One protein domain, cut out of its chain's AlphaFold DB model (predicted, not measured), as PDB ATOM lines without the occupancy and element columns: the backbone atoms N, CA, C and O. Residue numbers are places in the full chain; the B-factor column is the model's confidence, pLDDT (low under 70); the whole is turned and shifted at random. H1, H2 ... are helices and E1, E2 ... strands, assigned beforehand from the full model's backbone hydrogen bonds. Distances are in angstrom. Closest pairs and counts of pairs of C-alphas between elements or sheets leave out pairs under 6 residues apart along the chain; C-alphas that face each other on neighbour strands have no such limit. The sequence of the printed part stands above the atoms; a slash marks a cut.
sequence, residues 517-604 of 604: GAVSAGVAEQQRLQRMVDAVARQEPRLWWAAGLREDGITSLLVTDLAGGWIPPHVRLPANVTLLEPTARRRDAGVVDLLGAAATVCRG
ATOM      1  N   GLY A 517     139.410 138.477 100.655       71.12
ATOM      2  CA  GLY A 517     139.688 138.607 102.087       71.12
ATOM      3  C   GLY A 517     139.930 140.057 102.516       71.12
ATOM      4  O   GLY A 517     139.335 140.509 103.491       71.12
ATOM      5  N   ALA A 518     140.731 140.812 101.756       74.38
ATOM      6  CA  ALA A 518     141.008 142.224 102.023       74.38
ATOM      7  C   ALA A 518     139.745 143.101 101.941       74.38
ATOM      8  O   ALA A 518     139.508 143.919 102.831       74.38
ATOM      9  N   VAL A 519     138.888 142.890 100.934       79.56
ATOM     10  CA  VAL A 519     137.586 143.576 100.827       79.56
ATOM     11  C   VAL A 519     136.686 143.233 102.018       79.56
ATOM     12  O   VAL A 519     136.088 144.127 102.617       79.56
ATOM     13  N   SER A 520     136.631 141.958 102.414       83.00
ATOM     14  CA  SER A 520     135.828 141.510 103.560       83.00
ATOM     15  C   SER A 520     136.306 142.125 104.884       83.00
ATOM     16  O   SER A 520     135.485 142.554 105.695       83.00
ATOM     17  N   ALA A 521     137.624 142.232 105.082       82.00
ATOM     18  CA  ALA A 521     138.222 142.897 106.239       82.00
ATOM     19  C   ALA A 521     137.924 144.407 106.255       82.00
ATOM     20  O   ALA A 521     137.513 144.935 107.286       82.00
ATOM     21  N   GLY A 522     138.043 145.092 105.111       84.31
ATOM     22  CA  GLY A 522     137.712 146.516 104.988       84.31
ATOM     23  C   GLY A 522     136.243 146.824 105.303       84.31
ATOM     24  O   GLY A 522     135.950 147.783 106.015       84.31
ATOM     25  N   VAL A 523     135.311 145.973 104.854       89.62
ATOM     26  CA  VAL A 523     133.882 146.097 105.197       89.62
ATOM     27  C   VAL A 523     133.639 145.859 106.691       89.62
ATOM     28  O   VAL A 523     132.876 146.605 107.307       89.62
ATOM     29  N   ALA A 524     134.296 144.865 107.297       90.81
ATOM     30  CA  ALA A 524     134.185 144.605 108.733       90.81
ATOM     31  C   ALA A 524     134.709 145.781 109.582       90.81
ATOM     32  O   ALA A 524     134.092 146.128 110.594       90.81
ATOM     33  N   GLU A 525     135.790 146.434 109.145       90.00
ATOM     34  CA  GLU A 525     136.345 147.610 109.819       90.00
ATOM     35  C   GLU A 525     135.464 148.854 109.637       90.00
ATOM     36  O   GLU A 525     135.164 149.535 110.616       90.00
ATOM     37  N   GLN A 526     134.924 149.108 108.438       92.56
ATOM     38  CA  GLN A 526     133.943 150.185 108.251       92.56
ATOM     39  C   GLN A 526     132.713 149.978 109.154       92.56
ATOM     40  O   GLN A 526     132.237 150.922 109.782       92.56
ATOM     41  N   GLN A 527     132.231 148.737 109.298       94.19
ATOM     42  CA  GLN A 527     131.147 148.399 110.232       94.19
ATOM     43  C   GLN A 527     131.555 148.533 111.708       94.19
ATOM     44  O   GLN A 527     130.692 148.737 112.565       94.19
ATOM     45  N   ARG A 528     132.839 148.387 112.057       93.00
ATOM     46  CA  ARG A 528     133.359 148.658 113.407       93.00
ATOM     47  C   ARG A 528     133.365 150.162 113.690       93.00
ATOM     48  O   ARG A 528     132.781 150.574 114.692       93.00
ATOM     49  N   LEU A 529     133.919 150.970 112.785       94.44
ATOM     50  CA  LEU A 529     133.934 152.431 112.897       94.44
ATOM     51  C   LEU A 529     132.515 153.027 112.901       94.44
ATOM     52  O   LEU A 529     132.233 153.884 113.734       94.44
ATOM     53  N   GLN A 530     131.592 152.525 112.070       95.00
ATOM     54  CA  GLN A 530     130.182 152.943 112.096       95.00
ATOM     55  C   GLN A 530     129.544 152.676 113.461       95.00
ATOM     56  O   GLN A 530     128.974 153.583 114.050       95.00
ATOM     57  N   ARG A 531     129.712 151.474 114.033       95.00
ATOM     58  CA  ARG A 531     129.182 151.162 115.375       95.00
ATOM     59  C   ARG A 531     129.790 152.030 116.481       95.00
ATOM     60  O   ARG A 531     129.113 152.285 117.472       95.00
ATOM     61  N   MET A 532     131.032 152.492 116.327       95.12
ATOM     62  CA  MET A 532     131.648 153.455 117.249       95.12
ATOM     63  C   MET A 532     131.025 154.852 117.125       95.12
ATOM     64  O   MET A 532     130.715 155.453 118.150       95.12
ATOM     65  N   VAL A 533     130.812 155.342 115.898       95.75
ATOM     66  CA  VAL A 533     130.145 156.629 115.628       95.75
ATOM     67  C   VAL A 533     128.692 156.596 116.106       95.75
ATOM     68  O   VAL A 533     128.300 157.434 116.913       95.75
ATOM     69  N   ASP A 534     127.922 155.578 115.713       96.00
ATOM     70  CA  ASP A 534     126.535 155.365 116.142       96.00
ATOM     71  C   ASP A 534     126.398 155.378 117.671       96.00
ATOM     72  O   ASP A 534     125.422 155.901 118.206       96.00
ATOM     73  N   ALA A 535     127.359 154.793 118.394       95.88
ATOM     74  CA  ALA A 535     127.321 154.717 119.851       95.88
ATOM     75  C   ALA A 535     127.468 156.088 120.533       95.88
ATOM     76  O   ALA A 535     126.903 156.273 121.610       95.88
ATOM     77  N   VAL A 536     128.182 157.047 119.934       96.62
ATOM     78  CA  VAL A 536     128.327 158.411 120.483       96.62
ATOM     79  C   VAL A 536     127.300 159.388 119.915       96.62
ATOM     80  O   VAL A 536     126.735 160.161 120.684       96.62
ATOM     81  N   ALA A 537     126.927 159.265 118.638       95.44
ATOM     82  CA  ALA A 537     125.829 160.026 118.038       95.44
ATOM     83  C   ALA A 537     124.472 159.717 118.705       95.44
ATOM     84  O   ALA A 537     123.631 160.595 118.848       95.44
ATOM     85  N   ARG A 538     124.258 158.495 119.222       95.62
ATOM     86  CA  ARG A 538     123.081 158.166 120.057       95.62
ATOM     87  C   ARG A 538     123.078 158.832 121.440       95.62
ATOM     88  O   ARG A 538     122.038 158.818 122.093       95.62
ATOM     89  N   GLN A 539     124.212 159.357 121.902       96.00
ATOM     90  CA  GLN A 539     124.348 160.039 123.196       96.00
ATOM     91  C   GLN A 539     124.321 161.563 123.036       96.00
ATOM     92  O   GLN A 539     123.642 162.234 123.807       96.00
ATOM     93  N   GLU A 540     125.004 162.095 122.019       94.19
ATOM     94  CA  GLU A 540     124.918 163.501 121.610       94.19
ATOM     95  C   GLU A 540     124.661 163.596 120.086       94.19
ATOM     96  O   GLU A 540     125.612 163.660 119.304       94.19
ATOM     97  N   PRO A 541     123.387 163.576 119.642       92.75
ATOM     98  CA  PRO A 541     123.007 163.647 118.226       92.75
ATOM     99  C   PRO A 541     123.036 165.071 117.642       92.75
ATOM    100  O   PRO A 541     122.592 165.275 116.513       92.75
ATOM    101  N   ARG A 542     123.470 166.081 118.409       89.50
ATOM    102  CA  ARG A 542     123.585 167.483 117.963       89.50
ATOM    103  C   ARG A 542     125.018 167.870 117.612       89.50
ATOM    104  O   ARG A 542     125.217 168.904 116.982       89.50
ATOM    105  N   LEU A 543     125.994 167.063 118.025       91.62
ATOM    106  CA  LEU A 543     127.385 167.188 117.605       91.62
ATOM    107  C   LEU A 543     127.628 166.333 116.361       91.62
ATOM    108  O   LEU A 543     127.106 165.225 116.260       91.62
ATOM    109  N   TRP A 544     128.478 166.808 115.453       91.81
ATOM    110  CA  TRP A 544     129.002 165.971 114.374       91.81
ATOM    111  C   TRP A 544     130.065 165.020 114.918       91.81
ATOM    112  O   TRP A 544     130.922 165.432 115.711       91.81
ATOM    113  N   TRP A 545     130.069 163.777 114.441       95.31
ATOM    114  CA  TRP A 545     131.016 162.747 114.862       95.31
ATOM    115  C   TRP A 545     131.762 162.140 113.674       95.31
ATOM    116  O   TRP A 545     131.237 161.974 112.570       95.31
ATOM    117  N   ALA A 546     133.015 161.756 113.901       95.75
ATOM    118  CA  ALA A 546     133.727 160.874 112.988       95.75
ATOM    119  C   ALA A 546     134.680 159.944 113.734       95.75
ATOM    120  O   ALA A 546     135.270 160.308 114.752       95.75
ATOM    121  N   ALA A 547     134.859 158.750 113.182       95.56
ATOM    122  CA  ALA A 547     135.876 157.805 113.609       95.56
ATOM    123  C   ALA A 547     136.747 157.415 112.415       95.56
ATOM    124  O   ALA A 547     136.248 157.294 111.294       95.56
ATOM    125  N   GLY A 548     138.037 157.195 112.642       94.31
ATOM    126  CA  GLY A 548     138.956 156.778 111.589       94.31
ATOM    127  C   GLY A 548     140.067 155.880 112.108       94.31
ATOM    128  O   GLY A 548     140.568 156.076 113.215       94.31
ATOM    129  N   LEU A 549     140.459 154.900 111.299       93.44
ATOM    130  CA  LEU A 549     141.623 154.064 111.574       93.44
ATOM    131  C   LEU A 549     142.872 154.756 111.016       93.44
ATOM    132  O   LEU A 549     142.903 155.123 109.840       93.44
ATOM    133  N   ARG A 550     143.894 154.953 111.851       90.50
ATOM    134  CA  ARG A 550     145.199 155.484 111.430       90.50
ATOM    135  C   ARG A 550     145.899 154.540 110.445       90.50
ATOM    136  O   ARG A 550     145.568 153.366 110.323       90.50
ATOM    137  N   GLU A 551     146.912 155.069 109.764       88.12
ATOM    138  CA  GLU A 551     147.758 154.319 108.821       88.12
ATOM    139  C   GLU A 551     148.584 153.201 109.492       88.12
ATOM    140  O   GLU A 551     149.092 152.320 108.805       88.12
ATOM    141  N   ASP A 552     148.665 153.186 110.829       84.94
ATOM    142  CA  ASP A 552     149.225 152.076 111.611       84.94
ATOM    143  C   ASP A 552     148.327 150.819 111.644       84.94
ATOM    144  O   ASP A 552     148.765 149.765 112.102       84.94
ATOM    145  N   GLY A 553     147.076 150.915 111.171       80.56
ATOM    146  CA  GLY A 553     146.104 149.819 111.153       80.56
ATOM    147  C   GLY A 553     145.554 149.413 112.528       80.56
ATOM    148  O   GLY A 553     144.859 148.403 112.620       80.56
ATOM    149  N   ILE A 554     145.855 150.165 113.593       83.06
ATOM    150  CA  ILE A 554     145.546 149.808 114.990       83.06
ATOM    151  C   ILE A 554     144.831 150.963 115.710       83.06
ATOM    152  O   ILE A 554     143.807 150.758 116.371       83.06
ATOM    153  N   THR A 555     145.341 152.189 115.585       88.06
ATOM    154  CA  THR A 555     144.865 153.347 116.349       88.06
ATOM    155  C   THR A 555     143.546 153.856 115.777       88.06
ATOM    156  O   THR A 555     143.488 154.492 114.724       88.06
ATOM    157  N   SER A 556     142.462 153.569 116.497       93.31
ATOM    158  CA  SER A 556     141.096 153.952 116.132       93.31
ATOM    159  C   SER A 556     140.759 155.308 116.756       93.31
ATOM    160  O   SER A 556     140.365 155.382 117.920       93.31
ATOM    161  N   LEU A 557     140.951 156.390 116.005       94.81
ATOM    162  CA  LEU A 557     140.701 157.753 116.469       94.81
ATOM    163  C   LEU A 557     139.196 158.067 116.449       94.81
ATOM    164  O   LEU A 557     138.525 157.776 115.460       94.81
ATOM    165  N   LEU A 558     138.688 158.711 117.501       95.88
ATOM    166  CA  LEU A 558     137.349 159.304 117.553       95.88
ATOM    167  C   LEU A 558     137.456 160.826 117.719       95.88
ATOM    168  O   LEU A 558     138.224 161.307 118.553       95.88
ATOM    169  N   VAL A 559     136.664 161.578 116.952       95.25
ATOM    170  CA  VAL A 559     136.606 163.046 117.010       95.25
ATOM    171  C   VAL A 559     135.175 163.572 116.899       95.25
ATOM    172  O   VAL A 559     134.305 162.961 116.279       95.25
ATOM    173  N   THR A 560     134.971 164.763 117.452       94.12
ATOM    174  CA  THR A 560     133.847 165.659 117.157       94.12
ATOM    175  C   THR A 560     134.405 167.019 116.738       94.12
ATOM    176  O   THR A 560     135.561 167.324 117.038       94.12
ATOM    177  N   ASP A 561     133.627 167.842 116.037       90.50
ATOM    178  CA  ASP A 561     134.039 169.206 115.694       90.50
ATOM    179  C   ASP A 561     133.845 170.218 116.835       90.50
ATOM    180  O   ASP A 561     134.253 171.368 116.697       90.50
ATOM    181  N   LEU A 562     133.310 169.802 117.988       89.62
ATOM    182  CA  LEU A 562     133.235 170.638 119.182       89.62
ATOM    183  C   LEU A 562     134.631 170.921 119.771       89.62
ATOM    184  O   LEU A 562     135.425 170.011 120.022       89.62
ATOM    185  N   ALA A 563     134.922 172.204 120.010       86.38
ATOM    186  CA  ALA A 563     136.115 172.716 120.694       86.38
ATOM    187  C   ALA A 563     137.451 172.103 120.211       86.38
ATOM    188  O   ALA A 563     138.382 171.907 120.989       86.38
ATOM    189  N   GLY A 564     137.554 171.817 118.907       84.94
ATOM    190  CA  GLY A 564     138.768 171.279 118.284       84.94
ATOM    191  C   GLY A 564     139.057 169.807 118.606       84.94
ATOM    192  O   GLY A 564     140.228 169.416 118.631       84.94
ATOM    193  N   GLY A 565     138.021 168.997 118.854       90.06
ATOM    194  CA  GLY A 565     138.142 167.565 119.153       90.06
ATOM    195  C   GLY A 565     137.894 167.186 120.614       90.06
ATOM    196  O   GLY A 565     138.251 166.080 121.015       90.06
ATOM    197  N   TRP A 566     137.321 168.082 121.422       91.88
ATOM    198  CA  TRP A 566     137.028 167.818 122.830       91.88
ATOM    199  C   TRP A 566     135.728 167.025 122.987       91.88
ATOM    200  O   TRP A 566     134.692 167.395 122.436       91.88
ATOM    201  N   ILE A 567     135.774 165.950 123.775       93.94
ATOM    202  CA  ILE A 567     134.614 165.090 124.023       93.94
ATOM    203  C   ILE A 567     133.890 165.541 125.303       93.94
ATOM    204  O   ILE A 567     134.535 165.615 126.354       93.94
ATOM    205  N   PRO A 568     132.563 165.783 125.274       91.88
ATOM    206  CA  PRO A 568     131.806 166.107 126.481       91.88
ATOM    207  C   PRO A 568     131.855 164.979 127.526       91.88
ATOM    208  O   PRO A 568     131.650 163.815 127.178       91.88
ATOM    209  N   PRO A 569     132.024 165.282 128.829       92.50
ATOM    210  CA  PRO A 569     132.259 164.273 129.872       92.50
ATOM    211  C   PRO A 569     131.053 163.365 130.173       92.50
ATOM    212  O   PRO A 569     131.190 162.387 130.906       92.50
ATOM    213  N   HIS A 570     129.872 163.678 129.630       93.81
ATOM    214  CA  HIS A 570     128.692 162.817 129.718       93.81
ATOM    215  C   HIS A 570     128.665 161.727 128.628       93.81
ATOM    216  O   HIS A 570     127.988 160.716 128.814       93.81
ATOM    217  N   VAL A 571     129.405 161.896 127.524       96.44
ATOM    218  CA  VAL A 571     129.476 160.916 126.433       96.44
ATOM    219  C   VAL A 571     130.364 159.749 126.858       96.44
ATOM    220  O   VAL A 571     131.548 159.904 127.160       96.44
ATOM    221  N   ARG A 572     129.796 158.543 126.872       95.88
ATOM    222  CA  ARG A 572     130.526 157.300 127.122       95.88
ATOM    223  C   ARG A 572     131.234 156.864 125.846       95.88
ATOM    224  O   ARG A 572     130.590 156.527 124.854       95.88
ATOM    225  N   LEU A 573     132.562 156.873 125.899       95.81
ATOM    226  CA  LEU A 573     133.427 156.424 124.814       95.81
ATOM    227  C   LEU A 573     133.299 154.905 124.588       95.81
ATOM    228  O   LEU A 573     133.265 154.154 125.567       95.81
ATOM    229  N   PRO A 574     133.283 154.432 123.328       93.44
ATOM    230  CA  PRO A 574     133.464 153.018 123.014       93.44
ATOM    231  C   PRO A 574     134.830 152.495 123.491       93.44
ATOM    232  O   PRO A 574     135.770 153.257 123.715       93.44
ATOM    233  N   ALA A 575     134.961 151.174 123.616       90.31
ATOM    234  CA  ALA A 575     136.239 150.550 123.946       90.31
ATOM    235  C   ALA A 575     137.275 150.732 122.817       90.31
ATOM    236  O   ALA A 575     136.923 150.773 121.638       90.31
ATOM    237  N   ASN A 576     138.559 150.790 123.189       87.44
ATOM    238  CA  ASN A 576     139.701 150.852 122.266       87.44
ATOM    239  C   ASN A 576     139.699 152.062 121.306       87.44
ATOM    240  O   ASN A 576     140.219 151.960 120.195       87.44
ATOM    241  N   VAL A 577     139.143 153.203 121.735       94.12
ATOM    242  CA  VAL A 577     139.241 154.475 121.001       94.12
ATOM    243  C   VAL A 577     140.376 155.348 121.530       94.12
ATOM    244  O   VAL A 577     140.639 155.395 122.732       94.12
ATOM    245  N   THR A 578     141.014 156.078 120.625       94.19
ATOM    246  CA  THR A 578     141.993 157.127 120.927       94.19
ATOM    247  C   THR A 578     141.358 158.487 120.654       94.19
ATOM    248  O   THR A 578     140.542 158.622 119.742       94.19
ATOM    249  N   LEU A 579     141.719 159.501 121.440       94.56
ATOM    250  CA  LEU A 579     141.263 160.880 121.255       94.56
ATOM    251  C   LEU A 579     142.384 161.754 120.690       94.56
ATOM    252  O   LEU A 579     143.560 161.393 120.751       94.56
ATOM    253  N   LEU A 580     142.021 162.925 120.170       92.94
ATOM    254  CA  LEU A 580     142.994 163.963 119.848       92.94
ATOM    255  C   LEU A 580     143.639 164.528 121.121       92.94
ATOM    256  O   LEU A 580     142.967 164.772 122.123       92.94
ATOM    257  N   GLU A 581     144.940 164.803 121.047       91.81
ATOM    258  CA  GLU A 581     145.681 165.506 122.097       91.81
ATOM    259  C   GLU A 581     145.110 166.930 122.318       91.81
ATOM    260  O   GLU A 581     144.652 167.559 121.351       91.81
ATOM    261  N   PRO A 582     145.110 167.477 123.548       88.56
ATOM    262  CA  PRO A 582     144.751 168.874 123.789       88.56
ATOM    263  C   PRO A 582     145.759 169.826 123.122       88.56
ATOM    264  O   PRO A 582     146.861 170.055 123.613       88.56
ATOM    265  N   THR A 583     145.371 170.407 121.987       86.88
ATOM    266  CA  THR A 583     146.195 171.335 121.197       86.88
ATOM    267  C   THR A 583     145.291 172.359 120.514       86.88
ATOM    268  O   THR A 583     144.163 172.033 120.144       86.88
ATOM    269  N   ALA A 584     145.772 173.586 120.304       83.81
ATOM    270  CA  ALA A 584     145.051 174.577 119.506       83.81
ATOM    271  C   ALA A 584     144.926 174.118 118.038       83.81
ATOM    272  O   ALA A 584     145.887 173.620 117.451       83.81
ATOM    273  N   ARG A 585     143.740 174.289 117.441       87.25
ATOM    274  CA  ARG A 585     143.411 173.884 116.059       87.25
ATOM    275  C   ARG A 585     142.642 174.999 115.339       87.25
ATOM    276  O   ARG A 585     142.209 175.962 115.965       87.25
ATOM    277  N   ARG A 586     142.492 174.889 114.013       84.56
ATOM    278  CA  ARG A 586     141.725 175.855 113.199       84.56
ATOM    279  C   ARG A 586     140.248 175.851 113.625       84.56
ATOM    280  O   ARG A 586     139.670 174.778 113.773       84.56
ATOM    281  N   ARG A 587     139.630 177.030 113.785       77.38
ATOM    282  CA  ARG A 587     138.241 177.164 114.280       77.38
ATOM    283  C   ARG A 587     137.181 176.599 113.342       77.38
ATOM    284  O   ARG A 587     136.125 176.182 113.791       77.38
ATOM    285  N   ASP A 588     137.467 176.572 112.051       78.88
ATOM    286  CA  ASP A 588     136.590 176.075 110.994       78.88
ATOM    287  C   ASP A 588     136.863 174.604 110.627       78.88
ATOM    288  O   ASP A 588     136.290 174.100 109.660       78.88
ATOM    289  N   ALA A 589     137.733 173.904 111.366       86.00
ATOM    290  CA  ALA A 589     137.981 172.478 111.170       86.00
ATOM    291  C   ALA A 589     136.721 171.662 111.512       86.00
ATOM    292  O   ALA A 589     136.216 171.718 112.633       86.00
ATOM    293  N   GLY A 590     136.212 170.912 110.536       87.56
ATOM    294  CA  GLY A 590     135.172 169.911 110.747       87.56
ATOM    295  C   GLY A 590     135.770 168.552 111.103       87.56
ATOM    296  O   GLY A 590     136.984 168.355 111.062       87.56
ATOM    297  N   VAL A 591     134.910 167.576 111.391       91.56
ATOM    298  CA  VAL A 591     135.324 166.250 111.885       91.56
ATOM    299  C   VAL A 591     136.389 165.538 111.034       91.56
ATOM    300  O   VAL A 591     137.258 164.882 111.591       91.56
ATOM    301  N   VAL A 592     136.408 165.693 109.704       90.00
ATOM    302  CA  VAL A 592     137.448 165.064 108.858       90.00
ATOM    303  C   VAL A 592     138.746 165.870 108.795       90.00
ATOM    304  O   VAL A 592     139.819 165.271 108.752       90.00
ATOM    305  N   ASP A 593     138.676 167.197 108.902       90.50
ATOM    306  CA  ASP A 593     139.865 168.046 109.052       90.50
ATOM    307  C   ASP A 593     140.576 167.746 110.390       90.50
ATOM    308  O   ASP A 593     141.795 167.863 110.501       90.50
ATOM    309  N   LEU A 594     139.804 167.315 111.398       91.19
ATOM    310  CA  LEU A 594     140.276 166.860 112.708       91.19
ATOM    311  C   LEU A 594     140.759 165.398 112.719       91.19
ATOM    312  O   LEU A 594     141.691 165.088 113.461       91.19
ATOM    313  N   LEU A 595     140.185 164.504 111.901       91.94
ATOM    314  CA  LEU A 595     140.744 163.157 111.713       91.94
ATOM    315  C   LEU A 595     142.143 163.231 111.080       91.94
ATOM    316  O   LEU A 595     143.078 162.617 111.595       91.94
ATOM    317  N   GLY A 596     142.307 163.983 109.987       88.50
ATOM    318  CA  GLY A 596     143.549 164.008 109.208       88.50
ATOM    319  C   GLY A 596     143.816 162.679 108.483       88.50
ATOM    320  O   GLY A 596     142.884 162.022 108.026       88.50
ATOM    321  N   ALA A 597     145.088 162.274 108.373       85.62
ATOM    322  CA  ALA A 597     145.496 161.060 107.656       85.62
ATOM    323  C   ALA A 597     144.969 159.770 108.323       85.62
ATOM    324  O   ALA A 597     145.353 159.426 109.445       85.62
ATOM    325  N   ALA A 598     144.067 159.066 107.641       85.69
ATOM    326  CA  ALA A 598     143.424 157.845 108.114       85.69
ATOM    327  C   ALA A 598     143.162 156.902 106.931       85.69
ATOM    328  O   ALA A 598     142.689 157.340 105.883       85.69
ATOM    329  N   ALA A 599     143.445 155.610 107.112       83.06
ATOM    330  CA  ALA A 599     143.279 154.582 106.085       83.06
ATOM    331  C   ALA A 599     141.801 154.225 105.827       83.06
ATOM    332  O   ALA A 599     141.445 153.813 104.725       83.06
ATOM    333  N   THR A 600     140.940 154.424 106.831       87.06
ATOM    334  CA  THR A 600     139.491 154.184 106.764       87.06
ATOM    335  C   THR A 600     138.774 155.240 107.608       87.06
ATOM    336  O   THR A 600     139.251 155.573 108.694       87.06
ATOM    337  N   VAL A 601     137.641 155.775 107.134       90.94
ATOM    338  CA  VAL A 601     136.912 156.890 107.772       90.94
ATOM    339  C   VAL A 601     135.405 156.635 107.794       90.94
ATOM    340  O   VAL A 601     134.800 156.264 106.790       90.94
ATOM    341  N   CYS A 602     134.777 156.925 108.931       90.62
ATOM    342  CA  CYS A 602     133.333 156.932 109.126       90.62
ATOM    343  C   CYS A 602     132.876 158.277 109.710       90.62
ATOM    344  O   CYS A 602     133.595 158.878 110.506       90.62
ATOM    345  N   ARG A 603     131.683 158.745 109.329       91.25
ATOM    346  CA  ARG A 603     131.040 159.976 109.831       91.25
ATOM    347  C   ARG A 603     129.617 159.670 110.305       91.25
ATOM    348  O   ARG A 603     129.053 158.667 109.867       91.25
ATOM    349  N   GLY A 604     129.049 160.545 111.132       76.25
ATOM    350  CA  GLY A 604     127.656 160.520 111.588       76.25
ATOM    351  C   GLY A 604     127.329 161.695 112.496       76.25
ATOM    352  O   GLY A 604     128.181 162.611 112.595       76.25
TER     353      GLY A 604
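AT A GLANCE: This is residues 517 to 604 of the 604 residues of the protein "DUF5632 domain-containing protein" of Mycobacterium lacus (UniProt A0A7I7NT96). A small antiparallel sheet, E2-E1-E3, lies between long helix H1 on one face and short H2 on the other; a long loop, residues 561 to 590, joins E2 to H2. The 88 printed residues run H1, E1, E2, H2, E3; the class is mixed, under half in named elements. It is compact, radius of gyration of the C-alphas 12.5 A, spanning 40 by 25 by 19 A.

IN THESE COORDINATES: Find C-alpha 517 at (139.688, 138.607, 102.087); H1 runs 30.1 A to 537. Then find E1, residues 545 to 549, 14.1 A; E2, 556 to 560, 13.8 A; H2, 591 to 595, 6.2 A; E3, 600 to 603, 10.7 A, ending at (131.040, 159.976, 109.831).

HOW THE PARTS SIT: In hairpin E1-E2, N 548 and O 557 are within hydrogen-bond range, 2.9 A; for E1-E3, N 547 and O 602, 3.0 A. H1 lies over E1 and E3, height over the sheet 7.4 A; its closest C-alphas to E1 are Leu 529 and Ala 547, 5.8 A. H2, on the opposite face, lies over E1, height 7.2 A. E2, H2, E3 form a split strand-helix-strand unit, same-way strands with E1 between, its crossover right-handed. In both helices every O i to N i+4 pair is within range.

THE WHOLE: The farthest C-alphas, Gly 517 and Arg 587, are 40.5 A apart. The printed part has no cut; no printed residue is under 70 in pLDDT.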